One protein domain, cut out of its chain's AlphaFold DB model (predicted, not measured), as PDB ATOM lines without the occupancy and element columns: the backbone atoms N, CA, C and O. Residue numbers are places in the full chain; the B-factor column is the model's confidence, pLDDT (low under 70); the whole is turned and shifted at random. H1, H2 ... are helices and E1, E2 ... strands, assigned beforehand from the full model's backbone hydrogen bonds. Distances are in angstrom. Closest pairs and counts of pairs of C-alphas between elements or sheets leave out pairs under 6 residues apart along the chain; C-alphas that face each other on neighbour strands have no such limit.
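Overview. This is residues 7 to 90 of the 91 residues of an uncharacterized protein of Methanosaeta sp. SDB (UniProt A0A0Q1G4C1). A strongly twisted antiparallel meander, E1 E2 E3 folding back in turn, has H2 packed on one face; residues 7 to 22 of H1 and hairpin tip 40 to 45 stick out at opposite ends. The 84 printed residues, mixed helix and strand, include H1, E1, E2, E3, H2 in order. Spanning 71 by 27 by 16 A, it is only just extended, close to loose, with radius of gyration of the C-alphas 18.2 A.

Along the chain. Find E1 at residues 31 to 41, E2 at 44 to 57, E3 at 60 to 67. H1 runs 31.5 A from C-alpha 7 at (55.787, -38.790, 27.367) to 28; H2 runs from 74 to C-alpha 89 at (36.233, -18.848, 13.816).

Arrangement. In hairpins E1-E2 and E2-E3, look for N 35 and O 50, 2.9 A, and N 53 and O 64, 2.9 A. H2 is on the sheet; its closest C-alphas with E2 are Ala 81 and Ala 53, 6.0 A. H1 only grazes the sheet and touches H2 with residues 27 to 28 alone, closest C-alphas Leu 27 and Arg 82, 5.5 A. In both helices every O i to N i+4 pair is within hydrogen-bond range.

Size, cuts and confidence. The printed part has no cut and no long link; no printed residue is under pLDDT 70.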
ATOM      1  N   ILE A   7      55.441 -40.190  27.643       88.81
ATOM      2  CA  ILE A   7      55.787 -38.790  27.367       88.81
ATOM      3  C   ILE A   7      54.995 -38.235  26.173       88.81
ATOM      4  O   ILE A   7      54.512 -37.106  26.243       88.81
ATOM      5  N   ASP A   8      54.818 -39.015  25.107       90.81
ATOM      6  CA  ASP A   8      54.077 -38.605  23.908       90.81
ATOM      7  C   ASP A   8      52.577 -38.486  24.201       90.81
ATOM      8  O   ASP A   8      51.924 -37.528  23.779       90.81
ATOM      9  N   ALA A   9      52.037 -39.411  25.002       89.44
ATOM     10  CA  ALA A   9      50.661 -39.333  25.487       89.44
ATOM     11  C   ALA A   9      50.437 -38.087  26.363       89.44
ATOM     12  O   ALA A   9      49.440 -37.376  26.209       89.44
ATOM     13  N   TYR A  10      51.383 -37.783  27.255       93.31
ATOM     14  CA  TYR A  10      51.318 -36.589  28.096       93.31
ATOM     15  C   TYR A  10      51.433 -35.295  27.278       93.31
ATOM     16  O   TYR A  10      50.655 -34.364  27.494       93.31
ATOM     17  N   ARG A  11      52.344 -35.250  26.297       94.50
ATOM     18  CA  ARG A  11      52.496 -34.110  25.381       94.50
ATOM     19  C   ARG A  11      51.198 -33.823  24.632       94.50
ATOM     20  O   ARG A  11      50.746 -32.684  24.644       94.50
ATOM     21  N   ARG A  12      50.553 -34.850  24.075       93.75
ATOM     22  CA  ARG A  12      49.277 -34.707  23.356       93.75
ATOM     23  C   ARG A  12      48.180 -34.104  24.227       93.75
ATOM     24  O   ARG A  12      47.471 -33.207  23.788       93.75
ATOM     25  N   LYS A  13      48.081 -34.548  25.483       95.12
ATOM     26  CA  LYS A  13      47.124 -33.994  26.449       95.12
ATOM     27  C   LYS A  13      47.387 -32.513  26.738       95.12
ATOM     28  O   LYS A  13      46.448 -31.736  26.894       95.12
ATOM     29  N   LEU A  14      48.656 -32.112  26.828       97.06
ATOM     30  CA  LEU A  14      49.018 -30.705  27.005       97.06
ATOM     31  C   LEU A  14      48.695 -29.869  25.764       97.06
ATOM     32  O   LEU A  14      48.181 -28.763  25.910       97.06
ATOM     33  N   GLU A  15      48.960 -30.388  24.567       96.56
ATOM     34  CA  GLU A  15      48.645 -29.720  23.299       96.56
ATOM     35  C   GLU A  15      47.134 -29.526  23.120       96.56
ATOM     36  O   GLU A  15      46.692 -28.427  22.785       96.56
ATOM     37  N   GLU A  16      46.334 -30.548  23.430       96.25
ATOM     38  CA  GLU A  16      44.870 -30.464  23.444       96.25
ATOM     39  C   GLU A  16      44.393 -29.378  24.414       96.25
ATOM     40  O   GLU A  16      43.668 -28.458  24.026       96.25
ATOM     41  N   ARG A  17      44.881 -29.409  25.661       96.06
ATOM     42  CA  ARG A  17      44.511 -28.417  26.675       96.06
ATOM     43  C   ARG A  17      44.929 -26.999  26.287       96.06
ATOM     44  O   ARG A  17      44.192 -26.047  26.544       96.06
ATOM     45  N   ALA A  18      46.102 -26.842  25.678       96.94
ATOM     46  CA  ALA A  18      46.559 -25.559  25.160       96.94
ATOM     47  C   ALA A  18      45.641 -25.058  24.034       96.94
ATOM     48  O   ALA A  18      45.281 -23.880  24.028       96.94
ATOM     49  N   GLY A  19      45.206 -25.947  23.136       95.81
ATOM     50  CA  GLY A  19      44.236 -25.641  22.083       95.81
ATOM     51  C   GLY A  19      42.888 -25.166  22.631       95.81
ATOM     52  O   GLY A  19      42.375 -24.136  22.190       95.81
ATOM     53  N   GLU A  20      42.341 -25.848  23.639       95.56
ATOM     54  CA  GLU A  20      41.105 -25.433  24.321       95.56
ATOM     55  C   GLU A  20      41.226 -24.039  24.944       95.56
ATOM     56  O   GLU A  20      40.366 -23.178  24.738       95.56
ATOM     57  N   LEU A  21      42.309 -23.800  25.690       96.50
ATOM     58  CA  LEU A  21      42.562 -22.514  26.344       96.50
ATOM     59  C   LEU A  21      42.745 -21.395  25.319       96.50
ATOM     60  O   LEU A  21      42.235 -20.290  25.511       96.50
ATOM     61  N   TRP A  22      43.425 -21.685  24.211       94.94
ATOM     62  CA  TRP A  22      43.596 -20.742  23.114       94.94
ATOM     63  C   TRP A  22      42.261 -20.381  22.459       94.94
ATOM     64  O   TRP A  22      41.968 -19.201  22.254       94.94
ATOM     65  N   ASN A  23      41.415 -21.373  22.186       93.44
ATOM     66  CA  ASN A  23      40.080 -21.152  21.633       93.44
ATOM     67  C   ASN A  23      39.205 -20.328  22.586       93.44
ATOM     68  O   ASN A  23      38.597 -19.347  22.155       93.44
ATOM     69  N   ALA A  24      39.214 -20.639  23.884       93.19
ATOM     70  CA  ALA A  24      38.503 -19.859  24.895       93.19
ATOM     71  C   ALA A  24      38.992 -18.400  24.944       93.19
ATOM     72  O   ALA A  24      38.185 -17.472  24.868       93.19
ATOM     73  N   ALA A  25      40.309 -18.177  24.974       94.31
ATOM     74  CA  ALA A  25      40.889 -16.834  24.975       94.31
ATOM     75  C   ALA A  25      40.500 -16.036  23.721       94.31
ATOM     76  O   ALA A  25      40.179 -14.848  23.799       94.31
ATOM     77  N   ARG A  26      40.458 -16.691  22.554       93.56
ATOM     78  CA  ARG A  26      39.992 -16.056  21.317       93.56
ATOM     79  C   ARG A  26      38.534 -15.645  21.417       93.56
ATOM     80  O   ARG A  26      38.219 -14.560  20.942       93.56
ATOM     81  N   LEU A  27      37.654 -16.436  22.021       93.25
ATOM     82  CA  LEU A  27      36.250 -16.045  22.193       93.25
ATOM     83  C   LEU A  27      36.086 -14.856  23.146       93.25
ATOM     84  O   LEU A  27      35.252 -13.993  22.885       93.25
ATOM     85  N   GLU A  28      36.922 -14.756  24.178       93.56
ATOM     86  CA  GLU A  28      36.918 -13.623  25.115       93.56
ATOM     87  C   GLU A  28      37.554 -12.348  24.549       93.56
ATOM     88  O   GLU A  28      37.238 -11.250  25.003       93.56
ATOM     89  N   ALA A  29      38.407 -12.455  23.526       95.88
ATOM     90  CA  ALA A  29      39.060 -11.317  22.875       95.88
ATOM     91  C   ALA A  29      38.098 -10.494  21.983       95.88
ATOM     92  O   ALA A  29      38.316 -10.338  20.776       95.88
ATOM     93  N   LEU A  30      36.995 -10.005  22.544       96.69
ATOM     94  CA  LEU A  30      36.002  -9.157  21.891       96.69
ATOM     95  C   LEU A  30      35.579  -8.011  22.812       96.69
ATOM     96  O   LEU A  30      35.750  -8.058  24.026       96.69
ATOM     97  N   THR A  31      34.992  -6.972  22.235       97.75
ATOM     98  CA  THR A  31      34.451  -5.836  22.983       97.75
ATOM     99  C   THR A  31      32.985  -5.652  22.644       97.75
ATOM    100  O   THR A  31      32.636  -5.555  21.471       97.75
ATOM    101  N   VAL A  32      32.132  -5.572  23.667       97.94
ATOM    102  CA  VAL A  32      30.716  -5.204  23.527       97.94
ATOM    103  C   VAL A  32      30.493  -3.810  24.090       97.94
ATOM    104  O   VAL A  32      30.848  -3.540  25.242       97.94
ATOM    105  N   TYR A  33      29.880  -2.947  23.286       97.69
ATOM    106  CA  TYR A  33      29.640  -1.542  23.604       97.69
ATOM    107  C   TYR A  33      28.274  -1.078  23.093       97.69
ATOM    108  O   TYR A  33      27.686  -1.703  22.208       97.69
ATOM    109  N   LEU A  34      27.765   0.016  23.664       97.38
ATOM    110  CA  LEU A  34      26.613   0.737  23.130       97.38
ATOM    111  C   LEU A  34      27.099   1.771  22.118       97.38
ATOM    112  O   LEU A  34      28.010   2.543  22.405       97.38
ATOM    113  N   GLY A  35      26.514   1.750  20.925       96.56
ATOM    114  CA  GLY A  35      26.810   2.695  19.855       96.56
ATOM    115  C   GLY A  35      25.557   3.469  19.443       96.56
ATOM    116  O   GLY A  35      24.495   2.848  19.301       96.56
ATOM    117  N   PRO A  36      25.661   4.793  19.225       96.00
ATOM    118  CA  PRO A  36      24.576   5.576  18.660       96.00
ATOM    119  C   PRO A  36      24.403   5.242  17.174       96.00
ATOM    120  O   PRO A  36      25.367   5.105  16.423       96.00
ATOM    121  N   VAL A  37      23.155   5.125  16.744       94.44
ATOM    122  CA  VAL A  37      22.757   4.958  15.350       94.44
ATOM    123  C   VAL A  37      21.708   6.006  15.048       94.44
ATOM    124  O   VAL A  37      20.592   5.958  15.571       94.44
ATOM    125  N   GLU A  38      22.072   6.946  14.189       94.56
ATOM    126  CA  GLU A  38      21.152   7.947  13.680       94.56
ATOM    127  C   GLU A  38      20.306   7.352  12.551       94.56
ATOM    128  O   GLU A  38      20.799   6.658  11.660       94.56
ATOM    129  N   LYS A  39      18.999   7.594  12.609       90.50
ATOM    130  CA  LYS A  39      18.050   7.211  11.569       90.50
ATOM    131  C   LYS A  39      17.242   8.424  11.159       90.50
ATOM    132  O   LYS A  39      16.613   9.071  11.996       90.50
ATOM    133  N   ILE A  40      17.206   8.678   9.857       92.62
ATOM    134  CA  ILE A  40      16.353   9.708   9.276       92.62
ATOM    135  C   ILE A  40      14.935   9.144   9.198       92.62
ATOM    136  O   ILE A  40      14.697   8.104   8.586       92.62
ATOM    137  N   THR A  41      13.990   9.808   9.858       90.81
ATOM    138  CA  THR A  41      12.568   9.453   9.813       90.81
ATOM    139  C   THR A  41      11.776  10.573   9.149       90.81
ATOM    140  O   THR A  41      12.249  11.703   9.066       90.81
ATOM    141  N   ALA A  42      10.530  10.303   8.749       91.19
ATOM    142  CA  ALA A  42       9.631  11.329   8.206       91.19
ATOM    143  C   ALA A  42       9.396  12.521   9.164       91.19
ATOM    144  O   ALA A  42       8.971  13.582   8.728       91.19
ATOM    145  N   LYS A  43       9.674  12.352  10.467       91.88
ATOM    146  CA  LYS A  43       9.551  13.393  11.503       91.88
ATOM    147  C   LYS A  43      10.896  14.037  11.881       91.88
ATOM    148  O   LYS A  43      10.959  14.730  12.890       91.88
ATOM    149  N   GLY A  44      11.962  13.768  11.126       92.56
ATOM    150  CA  GLY A  44      13.324  14.227  11.409       92.56
ATOM    151  C   GLY A  44      14.270  13.118  11.895       92.56
ATOM    152  O   GLY A  44      13.864  11.950  12.007       92.56
ATOM    153  N   PRO A  45      15.546  13.458  12.150       93.19
ATOM    154  CA  PRO A  45      16.548  12.511  12.621       93.19
ATOM    155  C   PRO A  45      16.247  12.041  14.047       93.19
ATOM    156  O   PRO A  45      15.789  12.801  14.901       93.19
ATOM    157  N   LYS A  46      16.496  10.757  14.303       94.44
ATOM    158  CA  LYS A  46      16.419  10.151  15.635       94.44
ATOM    159  C   LYS A  46      17.647   9.302  15.897       94.44
ATOM    160  O   LYS A  46      17.983   8.436  15.090       94.44
ATOM    161  N   THR A  47      18.247   9.492  17.064       93.88
ATOM    162  CA  THR A  47      19.381   8.694  17.529       93.88
ATOM    163  C   THR A  47      18.893   7.571  18.429       93.88
ATOM    164  O   THR A  47      18.104   7.784  19.350       93.88
ATOM    165  N   TYR A  48      19.362   6.361  18.152       93.62
ATOM    166  CA  TYR A  48      19.074   5.165  18.931       93.62
ATOM    167  C   TYR A  48      20.368   4.555  19.440       93.62
ATOM    168  O   TYR A  48      21.354   4.522  18.714       93.62
ATOM    169  N   GLU A  49      20.347   3.998  20.643       96.00
ATOM    170  CA  GLU A  49      21.468   3.213  21.147       96.00
ATOM    171  C   GLU A  49      21.248   1.724  20.910       96.00
ATOM    172  O   GLU A  49      20.157   1.183  21.132       96.00
ATOM    173  N   TYR A  50      22.311   1.055  20.474       97.69
ATOM    174  CA  TYR A  50      22.315  -0.375  20.212       97.69
ATOM    175  C   TYR A  50      23.608  -1.022  20.685       97.69
ATOM    176  O   TYR A  50      24.669  -0.409  20.638       97.69
ATOM    177  N   TYR A  51      23.522  -2.285  21.096       98.31
ATOM    178  CA  TYR A  51      24.705  -3.088  21.349       98.31
ATOM    179  C   TYR A  51      25.386  -3.454  20.036       98.31
ATOM    180  O   TYR A  51      24.760  -3.997  19.118       98.31
ATOM    181  N   PHE A  52      26.689  -3.221  20.005       98.19
ATOM    182  CA  PHE A  52      27.607  -3.697  18.989       98.19
ATOM    183  C   PHE A  52      28.673  -4.573  19.633       98.19
ATOM    184  O   PHE A  52      28.997  -4.418  20.811       98.19
ATOM    185  N   ALA A  53      29.219  -5.487  18.843       98.19
ATOM    186  CA  ALA A  53      30.387  -6.264  19.203       98.19
ATOM    187  C   ALA A  53      31.490  -6.051  18.170       98.19
ATOM    188  O   ALA A  53      31.219  -6.082  16.968       98.19
ATOM    189  N   SER A  54      32.712  -5.859  18.655       97.62
ATOM    190  CA  SER A  54      33.914  -5.677  17.849       97.62
ATOM    191  C   SER A  54      34.965  -6.717  18.204       97.62
ATOM    192  O   SER A  54      35.191  -6.988  19.386       97.62
ATOM    193  N   TRP A  55      35.614  -7.307  17.204       97.62
ATOM    194  CA  TRP A  55      36.774  -8.173  17.413       97.62
ATOM    195  C   TRP A  55      37.672  -8.242  16.180       97.62
ATOM    196  O   TRP A  55      37.246  -7.974  15.059       97.62
ATOM    197  N   LYS A  56      38.928  -8.648  16.384       95.31
ATOM    198  CA  LYS A  56      39.893  -8.863  15.303       95.31
ATOM    199  C   LYS A  56      39.753 -10.273  14.709       95.31
ATOM    200  O   LYS A  56      39.645 -11.254  15.447       95.31
ATOM    201  N   MET A  57      39.765 -10.358  13.381       93.44
ATOM    202  CA  MET A  57      39.822 -11.580  12.571       93.44
ATOM    203  C   MET A  57      40.963 -11.433  11.563       93.44
ATOM    204  O   MET A  57      40.832 -10.692  10.587       93.44
ATOM    205  N   GLY A  58      42.089 -12.110  11.811       88.94
ATOM    206  CA  GLY A  58      43.317 -11.873  11.044       88.94
ATOM    207  C   GLY A  58      43.703 -10.398  11.140       88.94
ATOM    208  O   GLY A  58      43.774  -9.868  12.242       88.94
ATOM    209  N   ASP A  59      43.844  -9.714  10.010       93.50
ATOM    210  CA  ASP A  59      44.208  -8.288   9.968       93.50
ATOM    211  C   ASP A  59      43.014  -7.327   9.956       93.50
ATOM    212  O   ASP A  59      43.190  -6.111   9.930       93.50
ATOM    213  N   LYS A  60      41.785  -7.849   9.990       94.88
ATOM    214  CA  LYS A  60      40.564  -7.040   9.905       94.88
ATOM    215  C   LYS A  60      39.858  -6.960  11.250       94.88
ATOM    216  O   LYS A  60      39.871  -7.907  12.035       94.88
ATOM    217  N   VAL A  61      39.181  -5.843  11.490       95.62
ATOM    218  CA  VAL A  61      38.243  -5.694  12.607       95.62
ATOM    219  C   VAL A  61      36.832  -5.957  12.094       95.62
ATOM    220  O   VAL A  61      36.390  -5.362  11.114       95.62
ATOM    221  N   VAL A  62      36.127  -6.866  12.755       95.75
ATOM    222  CA  VAL A  62      34.724  -7.181  12.501       95.75
ATOM    223  C   VAL A  62      33.878  -6.421  13.509       95.75
ATOM    224  O   VAL A  62      34.096  -6.558  14.707       95.75
ATOM    225  N   ASN A  63      32.888  -5.673  13.021       96.75
ATOM    226  CA  ASN A  63      31.864  -5.030  13.841       96.75
ATOM    227  C   ASN A  63      30.494  -5.629  13.515       96.75
ATOM    228  O   ASN A  63      30.095  -5.685  12.348       96.75
ATOM    229  N   LYS A  64      29.761  -6.078  14.534       97.44
ATOM    230  CA  LYS A  64      28.419  -6.658  14.386       97.44
ATOM    231  C   LYS A  64      27.413  -5.947  15.274       97.44
ATOM    232  O   LYS A  64      27.658  -5.732  16.455       97.44
ATOM    233  N   TYR A  65      26.253  -5.645  14.700       96.81
ATOM    234  CA  TYR A  65      25.067  -5.248  15.449       96.81
ATOM    235  C   TYR A  65      24.512  -6.451  16.222       96.81
ATOM    236  O   TYR A  65      24.269  -7.509  15.641       96.81
ATOM    237  N   ILE A  66      24.291  -6.289  17.525       97.56
ATOM    238  CA  ILE A  66      23.841  -7.364  18.418       97.56
ATOM    239  C   ILE A  66      22.348  -7.245  18.720       97.56
ATOM    240  O   ILE A  66      21.618  -8.246  18.663       97.56
ATOM    241  N   GLY A  67      21.886  -6.027  19.007       96.19
ATOM    242  CA  GLY A  67      20.492  -5.758  19.330       96.19
ATOM    243  C   GLY A  67      20.285  -4.501  20.166       96.19
ATOM    244  O   GLY A  67      21.216  -3.760  20.461       96.19
ATOM    245  N   SER A  68      19.035  -4.254  20.552       96.06
ATOM    246  CA  SER A  68      18.675  -3.095  21.372       96.06
ATOM    247  C   SER A  68      18.859  -3.371  22.865       96.06
ATOM    248  O   SER A  68      18.349  -4.392  23.330       96.06
ATOM    249  N   PRO A  69      19.456  -2.440  23.637       96.38
ATOM    250  CA  PRO A  69      19.531  -2.538  25.095       96.38
ATOM    251  C   PRO A  69      18.161  -2.563  25.775       96.38
ATOM    252  O   PRO A  69      18.034  -3.038  26.893       96.38
ATOM    253  N   ARG A  70      17.098  -2.128  25.085       95.62
ATOM    254  CA  ARG A  70      15.720  -2.229  25.592       95.62
ATOM    255  C   ARG A  70      15.183  -3.664  25.604       95.62
ATOM    256  O   ARG A  70      14.132  -3.902  26.181       95.62
ATOM    257  N   LYS A  71      15.842  -4.590  24.897       96.25
ATOM    258  CA  LYS A  71      15.389  -5.979  24.706       96.25
ATOM    259  C   LYS A  71      16.374  -7.021  25.238       96.25
ATOM    260  O   LYS A  71      16.058  -8.204  25.196       96.25
ATOM    261  N   MET A  72      17.569  -6.618  25.666       97.25
ATOM    262  CA  MET A  72      18.589  -7.532  26.179       97.25
ATOM    263  C   MET A  72      19.554  -6.814  27.116       97.25
ATOM    264  O   MET A  72      19.787  -5.614  26.970       97.25
ATOM    265  N   THR A  73      20.149  -7.568  28.035       97.25
ATOM    266  CA  THR A  73      21.211  -7.074  28.916       97.25
ATOM    267  C   THR A  73      22.575  -7.119  28.222       97.25
ATOM    268  O   THR A  73      22.729  -7.703  27.141       97.25
ATOM    269  N   ARG A  74      23.590  -6.519  28.851       95.75
ATOM    270  CA  ARG A  74      24.970  -6.554  28.354       95.75
ATOM    271  C   ARG A  74      25.551  -7.967  28.381       95.75
ATOM    272  O   ARG A  74      26.302  -8.341  27.483       95.75
ATOM    273  N   GLU A  75      25.190  -8.764  29.377       97.00
ATOM    274  CA  GLU A  75      25.631 -10.152  29.536       97.00
ATOM    275  C   GLU A  75      25.057 -11.008  28.405       97.00
ATOM    276  O   GLU A  75      25.797 -11.729  27.738       97.00
ATOM    277  N   ALA A  76      23.762 -10.847  28.107       97.75
ATOM    278  CA  ALA A  76      23.118 -11.507  26.974       97.75
ATOM    279  C   ALA A  76      23.727 -11.066  25.630       97.75
ATOM    280  O   ALA A  76      23.956 -11.895  24.745       97.75
ATOM    281  N   ALA A  77      24.045  -9.776  25.480       97.69
ATOM    282  CA  ALA A  77      24.739  -9.259  24.304       97.69
ATOM    283  C   ALA A  77      26.152  -9.854  24.157       97.69
ATOM    284  O   ALA A  77      26.540 -10.244  23.056       97.69
ATOM    285  N   THR A  78      26.889  -9.994  25.262       97.50
ATOM    286  CA  THR A  78      28.221 -10.622  25.307       97.50
ATOM    287  C   THR A  78      28.160 -12.104  24.958       97.50
ATOM    288  O   THR A  78      28.929 -12.562  24.115       97.50
ATOM    289  N   ALA A  79      27.207 -12.852  25.517       97.19
ATOM    290  CA  ALA A  79      27.003 -14.259  25.175       97.19
ATOM    291  C   ALA A  79      26.697 -14.438  23.678       97.19
ATOM    292  O   ALA A  79      27.285 -15.291  23.010       97.19
ATOM    293  N   LYS A  80      25.839 -13.576  23.117       97.38
ATOM    294  CA  LYS A  80      25.544 -13.569  21.679       97.38
ATOM    295  C   LYS A  80      26.769 -13.197  20.836       97.38
ATOM    296  O   LYS A  80      26.989 -13.811  19.796       97.38
ATOM    297  N   ALA A  81      27.581 -12.238  21.279       97.50
ATOM    298  CA  ALA A  81      28.820 -11.856  20.605       97.50
ATOM    299  C   ALA A  81      29.838 -13.006  20.564       97.50
ATOM    300  O   ALA A  81      30.404 -13.268  19.504       97.50
ATOM    301  N   ARG A  82      30.014 -13.739  21.673       97.19
ATOM    302  CA  ARG A  82      30.874 -14.935  21.728       97.19
ATOM    303  C   ARG A  82      30.416 -15.998  20.737       97.19
ATOM    304  O   ARG A  82      31.244 -16.514  19.997       97.19
ATOM    305  N   LYS A  83      29.106 -16.260  20.656       96.75
ATOM    306  CA  LYS A  83      28.543 -17.212  19.687       96.75
ATOM    307  C   LYS A  83      28.840 -16.805  18.239       96.75
ATOM    308  O   LYS A  83      29.342 -17.613  17.471       96.75
ATOM    309  N   LEU A  84      28.608 -15.537  17.888       96.62
ATOM    310  CA  LEU A  84      28.916 -15.023  16.546       96.62
ATOM    311  C   LEU A  84      30.412 -15.103  16.221       96.62
ATOM    312  O   LEU A  84      30.793 -15.336  15.075       96.62
ATOM    313  N   LYS A  85      31.271 -14.886  17.220       96.44
ATOM    314  CA  LYS A  85      32.715 -15.017  17.050       96.44
ATOM    315  C   LYS A  85      33.137 -16.478  16.876       96.44
ATOM    316  O   LYS A  85      33.991 -16.728  16.035       96.44
ATOM    317  N   ALA A  86      32.536 -17.415  17.609       95.94
ATOM    318  CA  ALA A  86      32.766 -18.853  17.448       95.94
ATOM    319  C   ALA A  86      32.407 -19.317  16.029       95.94
ATOM    320  O   ALA A  86      33.264 -19.846  15.326       95.94
ATOM    321  N   GLU A  87      31.214 -18.949  15.549       95.25
ATOM    322  CA  GLU A  87      30.768 -19.214  14.174       95.25
ATOM    323  C   GLU A  87      31.751 -18.651  13.133       95.25
ATOM    324  O   GLU A  87      32.094 -19.324  12.165       95.25
ATOM    325  N   ALA A  88      32.261 -17.431  13.344       93.44
ATOM    326  CA  ALA A  88      33.241 -16.820  12.445       93.44
ATOM    327  C   ALA A  88      34.619 -17.508  12.482       93.44
ATOM    328  O   ALA A  88      35.363 -17.436  11.505       93.44
ATOM    329  N   LEU A  89      34.976 -18.129  13.609       91.75
ATOM    330  CA  LEU A  89      36.233 -18.848  13.816       91.75
ATOM    331  C   LEU A  89      36.163 -20.329  13.411       91.75
ATOM    332  O   LEU A  89      37.216 -20.958  13.334       91.75
ATOM    333  N   GLY A  90      34.965 -20.865  13.154       93.06
ATOM    334  CA  GLY A  90      34.749 -22.296  12.933       93.06
ATOM    335  C   GLY A  90      34.940 -23.133  14.202       93.06
ATOM    336  O   GLY A  90      35.393 -24.272  14.105       93.06
TER     337      GLY A  90